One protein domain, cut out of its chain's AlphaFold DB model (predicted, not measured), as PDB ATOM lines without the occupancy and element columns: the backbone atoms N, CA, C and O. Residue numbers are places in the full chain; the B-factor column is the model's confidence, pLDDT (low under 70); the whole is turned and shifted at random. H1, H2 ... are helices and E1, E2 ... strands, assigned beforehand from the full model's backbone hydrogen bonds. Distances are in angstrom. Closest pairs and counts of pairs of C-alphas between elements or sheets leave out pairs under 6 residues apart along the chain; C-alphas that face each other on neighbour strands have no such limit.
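Overview. This is residues 318 to 449 of the 539 residues of an uncharacterized protein of Cyanobacterium stanieri (strain ATCC 29140 / PCC 7202) (UniProt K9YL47). What does the domain look like? Two five-stranded sheets stand face to face as a sandwich with nearly aligned strands, and from E1 to E5 the chain winds between them in stacked turns; H2 and H3 only graze the first sheet. What are its parts? The printed part has 132 residues, with the named elements in the order E1 to E9, H1, E10, H2, H3; the class is mixed, helices and strands, with 59 residues, under half, in named elements. The mixed sheets run E1 E3 E5 E9 E10 and E2 E4 E8 E7 E6. How large is it? It is compact, with a radius of gyration of the C-alphas of 13.6 A, and rounded, spanning 34 by 30 by 26 A.

Along the chain. Where are the early strands? E1 is residues 323 to 325, starting at C-alpha 323 (285.339, 258.376, 469.833); E2 is 331 to 334, E3 341 to 343, E4 350 to 352 and E5 359 to 362. Which strands follow? E6, residues 369 to 375, is 18.1 A long; E7, 380 to 385, is 16.8 A; E8, 394 to 398, is 13.4 A; E9 is 402 to 405. What comes last? H1 is residues 415 to 418, E10 420 to 423, H2 432 to 439, 10.5 A long, and H3 446 to 449, ending at C-alpha 449 (269.879, 257.328, 454.540).

Arrangement. How is the first sheet paired? E1 and E3 are parallel, with N 324 and O 341 at 2.9 A, as are E3 and E5, with N 342 and O 359 at 2.8 A, and E5 and E9, with N 404 and O 360 at 2.8 A. E9 and E10 are antiparallel, with N 422 and O 403 at 2.8 A. How is the second? E2 and E4 are parallel, with N 333 and O 350 at 2.8 A, as are E4 and E8, with N 351 and O 396 at 2.8 A. E6, E7 and E8 form a meander, each strand the antiparallel neighbour of the one before; hairpin E6 and E7 has N 372 and O 382 at 2.8 A, hairpin E7 and E8 N 397 and O 381 at 2.8 A. How do the sheets and helices stand? The facing parts of the sheets are 9.9 A apart, centre to centre, with planes 5 degrees apart. H2 and H3 touch, the closest C-alphas being Ser 437 and Ile 446 at 6.8 A, while H1 is on neither sheet; in H2 every O i to N i+4 pair is within hydrogen-bond range, and H1 and H3 are too short for such a pair.

Size, cuts and confidence. How far does it reach? The two C-alphas farthest apart, those of Gln 390 and Asn 429, are 37.6 A apart. Is it continuous and confident? The printed part has no cut and no long link; its mean pLDDT is 91.9, and no printed residue is under 70.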
ATOM      1  N   SER A 318     294.030 261.000 469.303       95.06
ATOM      2  CA  SER A 318     295.234 260.229 469.054       95.06
ATOM      3  C   SER A 318     295.522 260.145 467.547       95.06
ATOM      4  O   SER A 318     294.932 260.837 466.726       95.06
ATOM      5  N   ASN A 319     296.486 259.308 467.154       94.19
ATOM      6  CA  ASN A 319     296.694 258.990 465.736       94.19
ATOM      7  C   ASN A 319     295.850 257.790 465.265       94.19
ATOM      8  O   ASN A 319     296.017 257.335 464.133       94.19
ATOM      9  N   GLU A 320     295.008 257.249 466.145       95.44
ATOM     10  CA  GLU A 320     294.151 256.090 465.917       95.44
ATOM     11  C   GLU A 320     292.686 256.528 465.788       95.44
ATOM     12  O   GLU A 320     292.361 257.701 465.897       95.44
ATOM     13  N   ASN A 321     291.784 255.578 465.544       95.50
ATOM     14  CA  ASN A 321     290.354 255.870 465.467       95.50
ATOM     15  C   ASN A 321     289.790 256.180 466.862       95.50
ATOM     16  O   ASN A 321     289.685 255.268 467.688       95.50
ATOM     17  N   ASP A 322     289.345 257.416 467.085       95.94
ATOM     18  CA  ASP A 322     288.798 257.844 468.369       95.94
ATOM     19  C   ASP A 322     287.284 258.083 468.343       95.94
ATOM     20  O   ASP A 322     286.696 258.524 467.354       95.94
ATOM     21  N   LEU A 323     286.646 257.820 469.488       94.75
ATOM     22  CA  LEU A 323     285.339 258.376 469.833       94.75
ATOM     23  C   LEU A 323     285.572 259.508 470.829       94.75
ATOM     24  O   LEU A 323     285.928 259.255 471.981       94.75
ATOM     25  N   ILE A 324     285.355 260.741 470.382       97.31
ATOM     26  CA  ILE A 324     285.551 261.934 471.193       97.31
ATOM     27  C   ILE A 324     284.199 262.577 471.462       97.31
ATOM     28  O   ILE A 324     283.465 262.919 470.539       97.31
ATOM     29  N   ILE A 325     283.886 262.727 472.745       95.56
ATOM     30  CA  ILE A 325     282.642 263.311 473.239       95.56
ATOM     31  C   ILE A 325     283.036 264.535 474.060       95.56
ATOM     32  O   ILE A 325     283.747 264.398 475.058       95.56
ATOM     33  N   GLY A 326     282.628 265.718 473.609       95.44
ATOM     34  CA  GLY A 326     282.774 266.966 474.347       95.44
ATOM     35  C   GLY A 326     281.758 267.095 475.481       95.44
ATOM     36  O   GLY A 326     281.093 266.129 475.869       95.44
ATOM     37  N   SER A 327     281.685 268.282 476.074       94.88
ATOM     38  CA  SER A 327     280.833 268.562 477.232       94.88
ATOM     39  C   SER A 327     279.802 269.650 476.917       94.88
ATOM     40  O   SER A 327     279.447 269.861 475.769       94.88
ATOM     41  N   PHE A 328     279.266 270.334 477.931       93.81
ATOM     42  CA  PHE A 328     278.434 271.527 477.721       93.81
ATOM     43  C   PHE A 328     279.263 272.779 477.362       93.81
ATOM     44  O   PHE A 328     278.711 273.836 477.047       93.81
ATOM     45  N   ARG A 329     280.582 272.712 477.569       95.00
ATOM     46  CA  ARG A 329     281.523 273.808 477.327       95.00
ATOM     47  C   ARG A 329     281.729 273.978 475.816       95.00
ATOM     48  O   ARG A 329     281.494 273.055 475.060       95.00
ATOM     49  N   ARG A 330     282.190 275.165 475.400       95.88
ATOM     50  CA  ARG A 330     282.764 275.347 474.060       95.88
ATOM     51  C   ARG A 330     284.137 274.670 473.995       95.88
ATOM     52  O   ARG A 330     285.076 275.083 474.695       95.88
ATOM     53  N   GLU A 331     284.265 273.724 473.078       97.56
ATOM     54  CA  GLU A 331     285.430 272.885 472.859       97.56
ATOM     55  C   GLU A 331     286.020 273.100 471.460       97.56
ATOM     56  O   GLU A 331     285.332 273.207 470.449       97.56
ATOM     57  N   ARG A 332     287.346 273.039 471.375       98.00
ATOM     58  CA  ARG A 332     288.050 272.655 470.155       98.00
ATOM     59  C   ARG A 332     288.366 271.165 470.221       98.00
ATOM     60  O   ARG A 332     289.253 270.755 470.971       98.00
ATOM     61  N   ILE A 333     287.664 270.369 469.433       98.75
ATOM     62  CA  ILE A 333     287.858 268.926 469.329       98.75
ATOM     63  C   ILE A 333     288.704 268.633 468.091       98.75
ATOM     64  O   ILE A 333     288.310 268.963 466.976       98.75
ATOM     65  N   ILE A 334     289.868 268.020 468.292       98.50
ATOM     66  CA  ILE A 334     290.829 267.700 467.232       98.50
ATOM     67  C   ILE A 334     290.938 266.178 467.143       98.50
ATOM     68  O   ILE A 334     291.522 265.586 468.037       98.50
ATOM     69  N   GLY A 335     290.411 265.547 466.094       97.62
ATOM     70  CA  GLY A 335     290.511 264.095 465.877       97.62
ATOM     71  C   GLY A 335     291.935 263.622 465.563       97.62
ATOM     72  O   GLY A 335     292.318 262.532 465.952       97.62
ATOM     73  N   ALA A 336     292.759 264.497 464.978       95.88
ATOM     74  CA  ALA A 336     294.152 264.244 464.608       95.88
ATOM     75  C   ALA A 336     294.327 263.165 463.522       95.88
ATOM     76  O   ALA A 336     294.233 263.502 462.341       95.88
ATOM     77  N   GLY A 337     294.691 261.931 463.870       95.19
ATOM     78  CA  GLY A 337     294.828 260.838 462.901       95.19
ATOM     79  C   GLY A 337     293.650 259.874 462.976       95.19
ATOM     80  O   GLY A 337     292.757 260.045 463.793       95.19
ATOM     81  N   GLY A 338     293.670 258.841 462.138       95.06
ATOM     82  CA  GLY A 338     292.638 257.810 462.160       95.06
ATOM     83  C   GLY A 338     291.268 258.310 461.705       95.06
ATOM     84  O   GLY A 338     291.084 259.426 461.246       95.06
ATOM     85  N   GLU A 339     290.294 257.420 461.769       95.50
ATOM     86  CA  GLU A 339     288.917 257.705 461.410       95.50
ATOM     87  C   GLU A 339     288.120 257.993 462.689       95.50
ATOM     88  O   GLU A 339     287.858 257.080 463.481       95.50
ATOM     89  N   ASN A 340     287.681 259.228 462.894       97.19
ATOM     90  CA  ASN A 340     287.136 259.656 464.179       97.19
ATOM     91  C   ASN A 340     285.607 259.768 464.188       97.19
ATOM     92  O   ASN A 340     284.946 259.890 463.151       97.19
ATOM     93  N   LEU A 341     285.034 259.676 465.384       96.56
ATOM     94  CA  LEU A 341     283.649 260.004 465.710       96.56
ATOM     95  C   LEU A 341     283.679 261.180 466.689       96.56
ATOM     96  O   LEU A 341     284.079 261.004 467.838       96.56
ATOM     97  N   LEU A 342     283.286 262.370 466.238       98.44
ATOM     98  CA  LEU A 342     283.381 263.605 467.012       98.44
ATOM     99  C   LEU A 342     281.987 264.109 467.382       98.44
ATOM    100  O   LEU A 342     281.211 264.487 466.507       98.44
ATOM    101  N   PHE A 343     281.676 264.135 468.672       96.69
ATOM    102  CA  PHE A 343     280.452 264.714 469.217       96.69
ATOM    103  C   PHE A 343     280.813 265.953 470.041       96.69
ATOM    104  O   PHE A 343     281.514 265.820 471.042       96.69
ATOM    105  N   GLY A 344     280.370 267.137 469.609       94.81
ATOM    106  CA  GLY A 344     280.664 268.411 470.285       94.81
ATOM    107  C   GLY A 344     280.070 268.488 471.691       94.81
ATOM    108  O   GLY A 344     280.772 268.786 472.654       94.81
ATOM    109  N   GLY A 345     278.817 268.050 471.828       92.50
ATOM    110  CA  GLY A 345     278.040 268.293 473.036       92.50
ATOM    111  C   GLY A 345     277.363 269.655 472.950       92.50
ATOM    112  O   GLY A 345     276.935 270.045 471.872       92.50
ATOM    113  N   GLY A 346     277.216 270.336 474.085       92.06
ATOM    114  CA  GLY A 346     276.700 271.705 474.134       92.06
ATOM    115  C   GLY A 346     277.777 272.735 473.793       92.06
ATOM    116  O   GLY A 346     278.916 272.394 473.533       92.06
ATOM    117  N   GLY A 347     277.432 274.020 473.853       94.06
ATOM    118  CA  GLY A 347     278.370 275.082 473.489       94.06
ATOM    119  C   GLY A 347     278.573 275.218 471.976       94.06
ATOM    120  O   GLY A 347     277.899 274.592 471.167       94.06
ATOM    121  N   ASP A 348     279.436 276.154 471.587       96.25
ATOM    122  CA  ASP A 348     279.776 276.429 470.192       96.25
ATOM    123  C   ASP A 348     281.154 275.851 469.871       96.25
ATOM    124  O   ASP A 348     282.158 276.529 470.112       96.25
ATOM    125  N   ASP A 349     281.212 274.645 469.318       98.00
ATOM    126  CA  ASP A 349     282.473 273.921 469.166       98.00
ATOM    127  C   ASP A 349     283.197 274.163 467.839       98.00
ATOM    128  O   ASP A 349     282.654 274.631 466.833       98.00
ATOM    129  N   ARG A 350     284.471 273.778 467.822       97.94
ATOM    130  CA  ARG A 350     285.278 273.590 466.616       97.94
ATOM    131  C   ARG A 350     285.614 272.113 466.491       97.94
ATOM    132  O   ARG A 350     286.366 271.597 467.310       97.94
ATOM    133  N   LEU A 351     285.095 271.453 465.464       98.75
ATOM    134  CA  LEU A 351     285.345 270.042 465.185       98.75
ATOM    135  C   LEU A 351     286.333 269.927 464.017       98.75
ATOM    136  O   LEU A 351     286.034 270.305 462.883       98.75
ATOM    137  N   GLU A 352     287.531 269.430 464.302       98.31
ATOM    138  CA  GLU A 352     288.628 269.269 463.346       98.31
ATOM    139  C   GLU A 352     288.901 267.768 463.181       98.31
ATOM    140  O   GLU A 352     289.526 267.177 464.055       98.31
ATOM    141  N   GLY A 353     288.422 267.135 462.101       97.69
ATOM    142  CA  GLY A 353     288.533 265.674 461.926       97.69
ATOM    143  C   GLY A 353     289.979 265.202 461.808       97.69
ATOM    144  O   GLY A 353     290.451 264.406 462.613       97.69
ATOM    145  N   GLY A 354     290.724 265.828 460.899       95.81
ATOM    146  CA  GLY A 354     292.137 265.537 460.703       95.81
ATOM    147  C   GLY A 354     292.351 264.605 459.519       95.81
ATOM    148  O   GLY A 354     291.905 264.908 458.414       95.81
ATOM    149  N   ALA A 355     293.156 263.562 459.702       94.81
ATOM    150  CA  ALA A 355     293.511 262.627 458.645       94.81
ATOM    151  C   ALA A 355     292.755 261.308 458.798       94.81
ATOM    152  O   ALA A 355     293.173 260.462 459.580       94.81
ATOM    153  N   GLY A 356     291.762 261.069 457.948       93.69
ATOM    154  CA  GLY A 356     291.017 259.817 457.924       93.69
ATOM    155  C   GLY A 356     289.670 259.997 457.250       93.69
ATOM    156  O   GLY A 356     289.553 260.787 456.319       93.69
ATOM    157  N   ILE A 357     288.687 259.201 457.667       94.94
ATOM    158  CA  ILE A 357     287.271 259.443 457.382       94.94
ATOM    159  C   ILE A 357     286.614 259.770 458.718       94.94
ATOM    160  O   ILE A 357     286.375 258.881 459.540       94.94
ATOM    161  N   ASP A 358     286.336 261.046 458.923       97.44
ATOM    162  CA  ASP A 358     285.873 261.607 460.177       97.44
ATOM    163  C   ASP A 358     284.385 261.952 460.104       97.44
ATOM    164  O   ASP A 358     283.871 262.491 459.114       97.44
ATOM    165  N   LEU A 359     283.668 261.615 461.174       97.31
ATOM    166  CA  LEU A 359     282.234 261.843 461.294       97.31
ATOM    167  C   LEU A 359     281.966 262.812 462.444       97.31
ATOM    168  O   LEU A 359     282.327 262.527 463.585       97.31
ATOM    169  N   ALA A 360     281.266 263.907 462.158       98.19
ATOM    170  CA  ALA A 360     280.654 264.743 463.185       98.19
ATOM    171  C   ALA A 360     279.274 264.181 463.546       98.19
ATOM    172  O   ALA A 360     278.456 263.910 462.666       98.19
ATOM    173  N   LEU A 361     279.020 263.986 464.832       97.00
ATOM    174  CA  LEU A 361     277.796 263.401 465.360       97.00
ATOM    175  C   LEU A 361     276.915 264.498 465.965       97.00
ATOM    176  O   LEU A 361     277.421 265.375 466.657       97.00
ATOM    177  N   PHE A 362     275.610 264.408 465.719       96.38
ATOM    178  CA  PHE A 362     274.594 265.342 466.198       96.38
ATOM    179  C   PHE A 362     273.393 264.570 466.754       96.38
ATOM    180  O   PHE A 362     272.908 263.623 466.121       96.38
ATOM    181  N   ALA A 363     272.925 264.956 467.940       93.75
ATOM    182  CA  ALA A 363     271.968 264.175 468.720       93.75
ATOM    183  C   ALA A 363     270.542 264.211 468.160       93.75
ATOM    184  O   ALA A 363     269.814 263.217 468.214       93.75
ATOM    185  N   GLU A 364     270.132 265.346 467.601       92.75
ATOM    186  CA  GLU A 364     268.778 265.558 467.102       92.75
ATOM    187  C   GLU A 364     268.662 265.304 465.585       92.75
ATOM    188  O   GLU A 364     269.665 265.211 464.868       92.75
ATOM    189  N   PRO A 365     267.433 265.159 465.053       92.25
ATOM    190  CA  PRO A 365     267.203 265.073 463.614       92.25
ATOM    191  C   PRO A 365     267.688 266.316 462.861       92.25
ATOM    192  O   PRO A 365     267.640 267.435 463.375       92.25
ATOM    193  N   VAL A 366     268.097 266.132 461.603       93.25
ATOM    194  CA  VAL A 366     268.711 267.186 460.776       93.25
ATOM    195  C   VAL A 366     267.834 268.437 460.613       93.25
ATOM    196  O   VAL A 366     268.350 269.532 460.406       93.25
ATOM    197  N   GLU A 367     266.510 268.309 460.741       91.75
ATOM    198  CA  GLU A 367     265.557 269.421 460.658       91.75
ATOM    199  C   GLU A 367     265.731 270.465 461.768       91.75
ATOM    200  O   GLU A 367     265.277 271.601 461.610       91.75
ATOM    201  N   ASN A 368     266.395 270.101 462.866       93.75
ATOM    202  CA  ASN A 368     266.669 270.998 463.983       93.75
ATOM    203  C   ASN A 368     267.974 271.784 463.809       93.75
ATOM    204  O   ASN A 368     268.309 272.579 464.689       93.75
ATOM    205  N   TYR A 369     268.664 271.635 462.671       94.06
ATOM    206  CA  TYR A 369     269.929 272.309 462.389       94.06
ATOM    207  C   TYR A 369     269.863 273.177 461.137       94.06
ATOM    208  O   TYR A 369     269.236 272.850 460.128       94.06
ATOM    209  N   THR A 370     270.599 274.280 461.190       93.62
ATOM    210  CA  THR A 370     270.965 275.076 460.023       93.62
ATOM    211  C   THR A 370     272.373 274.688 459.593       93.62
ATOM    212  O   THR A 370     273.305 274.742 460.388       93.62
ATOM    213  N   ILE A 371     272.535 274.320 458.322       93.50
ATOM    214  CA  ILE A 371     273.836 273.991 457.733       93.50
ATOM    215  C   ILE A 371     274.271 275.137 456.824       93.50
ATOM    216  O   ILE A 371     273.545 275.544 455.914       93.50
ATOM    217  N   ILE A 372     275.471 275.646 457.069       93.31
ATOM    218  CA  ILE A 372     276.078 276.768 456.361       93.31
ATOM    219  C   ILE A 372     277.381 276.274 455.740       93.31
ATOM    220  O   ILE A 372     278.227 275.683 456.407       93.31
ATOM    221  N   ILE A 373     277.550 276.535 454.448       93.44
ATOM    222  CA  ILE A 373     278.816 276.307 453.753       93.44
ATOM    223  C   ILE A 373     279.636 277.586 453.913       93.44
ATOM    224  O   ILE A 373     279.314 278.594 453.285       93.44
ATOM    225  N   GLU A 374     280.654 277.550 454.767       94.31
ATOM    226  CA  GLU A 374     281.530 278.704 455.011       94.31
ATOM    227  C   GLU A 374     282.562 278.826 453.887       94.31
ATOM    228  O   GLU A 374     282.750 279.897 453.309       94.31
ATOM    229  N   ASP A 375     283.188 277.700 453.530       93.75
ATOM    230  CA  ASP A 375     284.159 277.605 452.446       93.75
ATOM    231  C   ASP A 375     284.147 276.194 451.848       93.75
ATOM    232  O   ASP A 375     284.702 275.249 452.408       93.75
ATOM    233  N   LEU A 376     283.503 276.046 450.688       88.38
ATOM    234  CA  LEU A 376     283.392 274.752 450.015       88.38
ATOM    235  C   LEU A 376     284.736 274.233 449.490       88.38
ATOM    236  O   LEU A 376     284.908 273.023 449.390       88.38
ATOM    237  N   GLU A 377     285.653 275.125 449.106       88.88
ATOM    238  CA  GLU A 377     286.948 274.735 448.535       88.88
ATOM    239  C   GLU A 377     287.857 274.143 449.612       88.88
ATOM    240  O   GLU A 377     288.580 273.188 449.344       88.88
ATOM    241  N   ASN A 378     287.760 274.668 450.835       90.06
ATOM    242  CA  ASN A 378     288.533 274.206 451.987       90.06
ATOM    243  C   ASN A 378     287.745 273.273 452.928       90.06
ATOM    244  O   ASN A 378     288.224 272.961 454.015       90.06
ATOM    245  N   GLY A 379     286.541 272.841 452.537       90.94
ATOM    246  CA  GLY A 379     285.733 271.900 453.318       90.94
ATOM    247  C   GLY A 379     285.298 272.434 454.688       90.94
ATOM    248  O   GLY A 379     285.222 271.663 455.643       90.94
ATOM    249  N   ILE A 380     285.036 273.740 454.795       95.88
ATOM    250  CA  ILE A 380     284.633 274.402 456.040       95.88
ATOM    251  C   ILE A 380     283.115 274.578 456.059       95.88
ATOM    252  O   ILE A 380     282.529 275.225 455.182       95.88
ATOM    253  N   PHE A 381     282.483 274.040 457.097       96.81
ATOM    254  CA  PHE A 381     281.037 274.087 457.294       96.81
ATOM    255  C   PHE A 381     280.716 274.581 458.698       96.81
ATOM    256  O   PHE A 381     281.448 274.299 459.639       96.81
ATOM    257  N   THR A 382     279.593 275.270 458.854       97.38
ATOM    258  CA  THR A 382     278.985 275.496 460.164       97.38
ATOM    259  C   THR A 382     277.686 274.703 460.248       97.38
ATOM    260  O   THR A 382     276.868 274.768 459.330       97.38
ATOM    261  N   ILE A 383     277.481 273.986 461.351       96.62
ATOM    262  CA  ILE A 383     276.216 273.324 461.685       96.62
ATOM    263  C   ILE A 383     275.721 273.908 463.006       96.62
ATOM    264  O   ILE A 383     276.380 273.790 464.037       96.62
ATOM    265  N   GLU A 384     274.578 274.584 462.957       95.31
ATOM    266  CA  GLU A 384     274.014 275.325 464.084       95.31
ATOM    267  C   GLU A 384     272.674 274.734 464.507       95.31
ATOM    268  O   GLU A 384     271.733 274.681 463.712       95.31
ATOM    269  N   HIS A 385     272.571 274.315 465.766       94.06
ATOM    270  CA  HIS A 385     271.323 273.844 466.344       94.06
ATOM    271  C   HIS A 385     270.350 275.017 466.559       94.06
ATOM    272  O   HIS A 385     270.677 276.022 467.188       94.06
ATOM    273  N   THR A 386     269.107 274.887 466.093       88.31
ATOM    274  CA  THR A 386     268.075 275.947 466.153       88.31
ATOM    275  C   THR A 386     267.656 276.337 467.576       88.31
ATOM    276  O   THR A 386     267.183 277.450 467.805       88.31
ATOM    277  N   GLY A 387     267.842 275.427 468.534       83.00
ATOM    278  CA  GLY A 387     267.696 275.655 469.978       83.00
ATOM    279  C   GLY A 387     268.835 276.446 470.647       83.00
ATOM    280  O   GLY A 387     268.674 276.855 471.795       83.00
ATOM    281  N   GLY A 388     269.947 276.710 469.948       79.38
ATOM    282  CA  GLY A 388     271.093 277.465 470.465       79.38
ATOM    283  C   GLY A 388     272.099 276.637 471.279       79.38
ATOM    284  O   GLY A 388     272.105 275.412 471.244       79.38
ATOM    285  N   SER A 389     272.978 277.324 472.015       71.12
ATOM    286  CA  SER A 389     274.163 276.745 472.679       71.12
ATOM    287  C   SER A 389     273.892 275.774 473.823       71.12
ATOM    288  O   SER A 389     274.798 275.069 474.243       71.12
ATOM    289  N   GLN A 390     272.673 275.757 474.360       71.50
ATOM    290  CA  GLN A 390     272.292 274.889 475.484       71.50
ATOM    291  C   GLN A 390     271.898 273.476 475.029       71.50
ATOM    292  O   GLN A 390     271.698 272.599 475.864       71.50
ATOM    293  N   THR A 391     271.762 273.257 473.718       81.62
ATOM    294  CA  THR A 391     271.582 271.927 473.132       81.62
ATOM    295  C   THR A 391     272.906 271.454 472.540       81.62
ATOM    296  O   THR A 391     273.632 270.735 473.209       81.62
ATOM    297  N   GLU A 392     273.244 271.924 471.337       88.56
ATOM    298  CA  GLU A 392     274.500 271.624 470.630       88.56
ATOM    299  C   GLU A 392     275.102 272.841 469.913       88.56
ATOM    300  O   GLU A 392     276.062 272.716 469.162       88.56
ATOM    301  N   GLY A 393     274.511 274.026 470.102       91.88
ATOM    302  CA  GLY A 393     275.071 275.303 469.659       91.88
ATOM    303  C   GLY A 393     275.522 275.378 468.208       91.88
ATOM    304  O   GLY A 393     274.913 274.801 467.304       91.88
ATOM    305  N   ARG A 394     276.547 276.204 467.980       95.44
ATOM    306  CA  ARG A 394     277.112 276.483 466.657       95.44
ATOM    307  C   ARG A 394     278.469 275.803 466.496       95.44
ATOM    308  O   ARG A 394     279.465 276.293 467.018       95.44
ATOM    309  N   ASN A 395     278.521 274.774 465.658       97.81
ATOM    310  CA  ASN A 395     279.717 273.968 465.425       97.81
ATOM    311  C   ASN A 395     280.412 274.371 464.125       97.81
ATOM    312  O   ASN A 395     279.790 274.338 463.064       97.81
ATOM    313  N   LEU A 396     281.697 274.721 464.187       98.00
ATOM    314  CA  LEU A 396     282.555 274.933 463.019       98.00
ATOM    315  C   LEU A 396     283.310 273.641 462.694       98.00
ATOM    316  O   LEU A 396     284.138 273.193 463.480       98.00
ATOM    317  N   LEU A 397     283.047 273.062 461.528       98.56
ATOM    318  CA  LEU A 397     283.597 271.787 461.083       98.56
ATOM    319  C   LEU A 397     284.672 272.016 460.022       98.56
ATOM    320  O   LEU A 397     284.453 272.745 459.051       98.56
ATOM    321  N   THR A 398     285.810 271.344 460.182       97.50
ATOM    322  CA  THR A 398     286.903 271.301 459.199       97.50
ATOM    323  C   THR A 398     287.457 269.887 459.092       97.50
ATOM    324  O   THR A 398     287.541 269.186 460.100       97.50
ATOM    325  N   ASN A 399     287.842 269.467 457.883       95.94
ATOM    326  CA  ASN A 399     288.303 268.097 457.611       95.94
ATOM    327  C   ASN A 399     287.331 267.035 458.156       95.94
ATOM    328  O   ASN A 399     287.753 266.094 458.807       95.94
ATOM    329  N   ILE A 400     286.025 267.245 457.956       97.62
ATOM    330  CA  ILE A 400     284.979 266.273 458.290       97.62
ATOM    331  C   ILE A 400     284.353 265.792 456.985       97.62
ATOM    332  O   ILE A 400     283.829 266.591 456.201       97.62
ATOM    333  N   GLU A 401     284.371 264.486 456.753       96.12
ATOM    334  CA  GLU A 401     283.776 263.864 455.572       96.12
ATOM    335  C   GLU A 401     282.251 263.808 455.676       96.12
ATOM    336  O   GLU A 401     281.553 263.966 454.665       96.12
ATOM    337  N   MET A 402     281.718 263.585 456.883       94.81
ATOM    338  CA  MET A 402     280.291 263.341 457.081       94.81
ATOM    339  C   MET A 402     279.738 263.890 458.398       94.81
ATOM    340  O   MET A 402     280.329 263.709 459.453       94.81
ATOM    341  N   ALA A 403     278.550 264.493 458.349       96.81
ATOM    342  CA  ALA A 403     277.740 264.748 459.539       96.81
ATOM    343  C   ALA A 403     276.644 263.679 459.681       96.81
ATOM    344  O   ALA A 403     275.996 263.319 458.695       96.81
ATOM    345  N   VAL A 404     276.433 263.174 460.895       96.56
ATOM    346  CA  VAL A 404     275.434 262.149 461.229       96.56
ATOM    347  C   VAL A 404     274.453 262.724 462.242       96.56
ATOM    348  O   VAL A 404     274.865 263.158 463.311       96.56
ATOM    349  N   PHE A 405     273.164 262.701 461.916       96.06
ATOM    350  CA  PHE A 405     272.093 263.289 462.725       96.06
ATOM    351  C   PHE A 405     271.193 262.222 463.345       96.06
ATOM    352  O   PHE A 405     270.971 261.167 462.742       96.06
ATOM    353  N   GLY A 406     270.626 262.534 464.512       94.06
ATOM    354  CA  GLY A 406     269.800 261.631 465.311       94.06
ATOM    355  C   GLY A 406     270.613 260.609 466.109       94.06
ATOM    356  O   GLY A 406     270.085 259.546 466.441       94.06
ATOM    357  N   TYR A 407     271.904 260.871 466.333       92.62
ATOM    358  CA  TYR A 407     272.823 259.922 466.950       92.62
ATOM    359  C   TYR A 407     272.734 259.940 468.480       92.62
ATOM    360  O   TYR A 407     272.904 260.972 469.115       92.62
ATOM    361  N   ASP A 408     272.578 258.765 469.085       86.94
ATOM    362  CA  ASP A 408     272.793 258.538 470.516       86.94
ATOM    363  C   ASP A 408     273.765 257.356 470.670       86.94
ATOM    364  O   ASP A 408     273.695 256.358 469.944       86.94
ATOM    365  N   ILE A 409     274.695 257.453 471.618       81.06
ATOM    366  CA  ILE A 409     275.671 256.387 471.882       81.06
ATOM    367  C   ILE A 409     275.003 255.066 472.304       81.06
ATOM    368  O   ILE A 409     275.578 253.990 472.138       81.06
ATOM    369  N   ASN A 410     273.773 255.134 472.814       84.88
ATOM    370  CA  ASN A 410     272.977 253.999 473.263       84.88
ATOM    371  C   ASN A 410     271.902 253.568 472.251       84.88
ATOM    372  O   ASN A 410     271.018 252.786 472.616       84.88
ATOM    373  N   LEU A 411     271.950 254.040 470.995       84.94
ATOM    374  CA  LEU A 411     270.986 253.624 469.972       84.94
ATOM    375  C   LEU A 411     270.971 252.103 469.806       84.94
ATOM    376  O   LEU A 411     271.988 251.462 469.522       84.94
ATOM    377  N   SER A 412     269.778 251.520 469.869       88.06
ATOM    378  CA  SER A 412     269.573 250.149 469.425       88.06
ATOM    379  C   SER A 412     269.799 250.025 467.916       88.06
ATOM    380  O   SER A 412     269.612 250.966 467.143       88.06
ATOM    381  N   ALA A 413     270.106 248.807 467.462       86.06
ATOM    382  CA  ALA A 413     270.233 248.494 466.036       86.06
ATOM    383  C   ALA A 413     269.001 248.911 465.209       86.06
ATOM    384  O   ALA A 413     269.118 249.213 464.024       86.06
ATOM    385  N   GLN A 414     267.810 248.918 465.821       86.06
ATOM    386  CA  GLN A 414     266.597 249.370 465.150       86.06
ATOM    387  C   GLN A 414     266.574 250.896 465.004       86.06
ATOM    388  O   GLN A 414     266.220 251.379 463.929       86.06
ATOM    389  N   GLU A 415     266.957 251.634 466.046       88.88
ATOM    390  CA  GLU A 415     266.934 253.102 466.061       88.88
ATOM    391  C   GLU A 415     267.991 253.716 465.141       88.88
ATOM    392  O   GLU A 415     267.736 254.765 464.558       88.88
ATOM    393  N   GLN A 416     269.109 253.023 464.893       87.38
ATOM    394  CA  GLN A 416     270.109 253.450 463.905       87.38
ATOM    395  C   GLN A 416     269.548 253.607 462.479       87.38
ATOM    396  O   GLN A 416     270.101 254.356 461.682       87.38
ATOM    397  N   ASN A 417     268.424 252.958 462.140       86.31
ATOM    398  CA  ASN A 417     267.776 253.148 460.834       86.31
ATOM    399  C   ASN A 417     267.075 254.512 460.691       86.31
ATOM    400  O   ASN A 417     266.579 254.818 459.611       86.31
ATOM    401  N   ASN A 418     267.012 255.304 461.765       89.56
ATOM    402  CA  ASN A 418     266.477 256.665 461.751       89.56
ATOM    403  C   ASN A 418     267.575 257.731 461.597       89.56
ATOM    404  O   ASN A 418     267.257 258.918 461.572       89.56
ATOM    405  N   LEU A 419     268.849 257.327 461.514       93.62
ATOM    406  CA  LEU A 419     269.955 258.254 461.296       93.62
ATOM    407  C   LEU A 419     269.864 258.902 459.915       93.62
ATOM    408  O   LEU A 419     269.404 258.288 458.950       93.62
ATOM    409  N   SER A 420     270.356 260.133 459.822       94.38
ATOM    410  CA  SER A 420     270.543 260.834 458.548       94.38
ATOM    411  C   SER A 420     272.012 261.171 458.348       94.38
ATOM    412  O   SER A 420     272.667 261.655 459.268       94.38
ATOM    413  N   PHE A 421     272.519 260.940 457.140       94.19
ATOM    414  CA  PHE A 421     273.934 261.109 456.813       94.19
ATOM    415  C   PHE A 421     274.102 262.230 455.792       94.19
ATOM    416  O   PHE A 421     273.577 262.146 454.684       94.19
ATOM    417  N   LEU A 422     274.842 263.276 456.144       93.81
ATOM    418  CA  LEU A 422     275.120 264.414 455.275       93.81
ATOM    419  C   LEU A 422     276.577 264.389 454.793       93.81
ATOM    420  O   LEU A 422     277.485 264.618 455.593       93.81
ATOM    421  N   PRO A 423     276.815 264.172 453.489       92.50
ATOM    422  CA  PRO A 423     278.133 264.332 452.885       92.50
ATOM    423  C   PRO A 423     278.641 265.776 452.980       92.50
ATOM    424  O   PRO A 423     277.974 266.695 452.495       92.50
ATOM    425  N   LEU A 424     279.844 265.964 453.521       92.44
ATOM    426  CA  LEU A 424     280.505 267.263 453.644       92.44
ATOM    427  C   LEU A 424     281.708 267.344 452.696       92.44
ATOM    428  O   LEU A 424     281.540 267.719 451.525       92.44
ATOM    429  N   ASN A 425     282.896 266.966 453.174       89.62
ATOM    430  CA  ASN A 425     284.152 267.032 452.432       89.62
ATOM    431  C   ASN A 425     284.643 265.643 451.989       89.62
ATOM    432  O   ASN A 425     285.647 265.151 452.481       89.62
ATOM    433  N   ILE A 426     283.915 264.992 451.076       84.00
ATOM    434  CA  ILE A 426     284.292 263.663 450.565       84.00
ATOM    435  C   ILE A 426     285.220 263.797 449.355       84.00
ATOM    436  O   ILE A 426     284.830 264.340 448.314       84.00
ATOM    437  N   GLU A 427     286.413 263.222 449.458       80.12
ATOM    438  CA  GLU A 427     287.373 263.123 448.366       80.12
ATOM    439  C   GLU A 427     286.920 262.111 447.294       80.12
ATOM    440  O   GLU A 427     286.371 261.055 447.621       80.12
ATOM    441  N   PRO A 428     287.208 262.335 445.993       72.31
ATOM    442  CA  PRO A 428     286.686 261.510 444.894       72.31
ATOM    443  C   PRO A 428     286.981 260.001 444.965       72.31
ATOM    444  O   PRO A 428     286.318 259.227 444.279       72.31
ATOM    445  N   ASN A 429     287.989 259.587 445.740       77.38
ATOM    446  CA  ASN A 429     288.409 258.190 445.883       77.38
ATOM    447  C   ASN A 429     288.248 257.640 447.313       77.38
ATOM    448  O   ASN A 429     288.718 256.533 447.575       77.38
ATOM    449  N   GLN A 430     287.637 258.387 448.239       81.25
ATOM    450  CA  GLN A 430     287.341 257.879 449.582       81.25
ATOM    451  C   GLN A 430     286.176 256.878 449.513       81.25
ATOM    452  O   GLN A 430     285.094 257.196 449.013       81.25
ATOM    453  N   ASP A 431     286.382 255.656 450.021       85.94
ATOM    454  CA  ASP A 431     285.337 254.625 450.105       85.94
ATOM    455  C   ASP A 431     284.447 254.842 451.338       85.94
ATOM    456  O   ASP A 431     284.474 254.092 452.315       85.94
ATOM    457  N   ILE A 432     283.661 255.917 451.285       86.25
ATOM    458  CA  ILE A 432     282.786 256.326 452.386       86.25
ATOM    459  C   ILE A 432     281.714 255.271 452.692       86.25
ATOM    460  O   ILE A 432     281.345 255.073 453.842       86.25
ATOM    461  N   LEU A 433     281.214 254.555 451.681       86.81
ATOM    462  CA  LEU A 433     280.100 253.621 451.858       86.81
ATOM    463  C   LEU A 433     280.519 252.362 452.606       86.81
ATOM    464  O   LEU A 433     279.786 251.908 453.487       86.81
ATOM    465  N   THR A 434     281.689 251.811 452.279       87.44
ATOM    466  CA  THR A 434     282.257 250.703 453.051       87.44
ATOM    467  C   THR A 434     282.551 251.152 454.475       87.44
ATOM    468  O   THR A 434     282.123 250.481 455.409       87.44
ATOM    469  N   ASN A 435     283.175 252.325 454.648       90.00
ATOM    470  CA  ASN A 435     283.490 252.865 455.971       90.00
ATOM    471  C   ASN A 435     282.243 252.980 456.868       90.00
ATOM    472  O   ASN A 435     282.216 252.471 457.988       90.00
ATOM    473  N   LEU A 436     281.169 253.576 456.348       89.56
ATOM    474  CA  LEU A 436     279.912 253.699 457.080       89.56
ATOM    475  C   LEU A 436     279.253 252.344 457.351       89.56
ATOM    476  O   LEU A 436     278.682 252.153 458.421       89.56
ATOM    477  N   SER A 437     279.334 251.400 456.411       88.81
ATOM    478  CA  SER A 437     278.782 250.052 456.598       88.81
ATOM    479  C   SER A 437     279.516 249.285 457.701       88.81
ATOM    480  O   SER A 437     278.883 248.550 458.456       88.81
ATOM    481  N   ASP A 438     280.830 249.481 457.826       88.81
ATOM    482  CA  ASP A 438     281.641 248.874 458.884       88.81
ATOM    483  C   ASP A 438     281.357 249.511 460.255       88.81
ATOM    484  O   ASP A 438     281.306 248.808 461.267       88.81
ATOM    485  N   ARG A 439     281.116 250.830 460.296       87.44
ATOM    486  CA  ARG A 439     280.772 251.580 461.522       87.44
ATOM    487  C   ARG A 439     279.343 251.344 462.000       87.44
ATOM    488  O   ARG A 439     279.095 251.296 463.203       87.44
ATOM    489  N   PHE A 440     278.410 251.173 461.068       88.62
ATOM    490  CA  PHE A 440     276.987 250.978 461.335       88.62
ATOM    491  C   PHE A 440     276.482 249.664 460.717       88.62
ATOM    492  O   PHE A 440     275.577 249.675 459.877       88.62
ATOM    493  N   PRO A 441     277.010 248.501 461.147       87.88
ATOM    494  CA  PRO A 441     276.732 247.213 460.505       87.88
ATOM    495  C   PRO A 441     275.270 246.763 460.637       87.88
ATOM    496  O   PRO A 441     274.827 245.855 459.933       87.88
ATOM    497  N   SER A 442     274.500 247.380 461.538       88.00
ATOM    498  CA  SER A 442     273.055 247.166 461.681       88.00
ATOM    499  C   SER A 442     272.219 247.798 460.568       88.00
ATOM    500  O   SER A 442     271.063 247.406 460.397       88.00
ATOM    501  N   ILE A 443     272.767 248.755 459.815       89.12
ATOM    502  CA  ILE A 443     272.045 249.481 458.771       89.12
ATOM    503  C   ILE A 443     272.210 248.738 457.442       89.12
ATOM    504  O   ILE A 443     273.236 248.826 456.775       89.12
ATOM    505  N   ALA A 444     271.172 248.010 457.023       82.31
ATOM    506  CA  ALA A 444     271.239 247.165 455.824       82.31
ATOM    507  C   ALA A 444     271.392 247.953 454.503       82.31
ATOM    508  O   ALA A 444     271.986 247.438 453.559       82.31
ATOM    509  N   ASN A 445     270.857 249.177 454.432       84.56
ATOM    510  CA  ASN A 445     270.840 250.016 453.227       84.56
ATOM    511  C   ASN A 445     271.284 251.454 453.541       84.56
ATOM    512  O   ASN A 445     270.517 252.398 453.359       84.56
ATOM    513  N   ILE A 446     272.522 251.646 454.001       87.06
ATOM    514  CA  ILE A 446     273.003 252.974 454.427       87.06
ATOM    515  C   ILE A 446     272.903 254.047 453.330       87.06
ATOM    516  O   ILE A 446     272.625 255.205 453.615       87.06
ATOM    517  N   ASN A 447     273.001 253.641 452.060       86.06
ATOM    518  CA  ASN A 447     272.831 254.515 450.896       86.06
ATOM    519  C   ASN A 447     271.471 255.228 450.847       86.06
ATOM    520  O   ASN A 447     271.379 256.308 450.273       86.06
ATOM    521  N   GLU A 448     270.418 254.620 451.399       87.75
ATOM    522  CA  GLU A 448     269.067 255.201 451.414       87.75
ATOM    523  C   GLU A 448     268.911 256.283 452.494       87.75
ATOM    524  O   GLU A 448     267.961 257.061 452.436       87.75
ATOM    525  N   LEU A 449     269.850 256.353 453.445       87.69
ATOM    526  CA  LEU A 449     269.879 257.328 454.540       87.69
ATOM    527  C   LEU A 449     270.813 258.519 454.254       87.69
ATOM    528  O   LEU A 449     270.891 259.455 455.051       87.69
TER     529      LEU A 449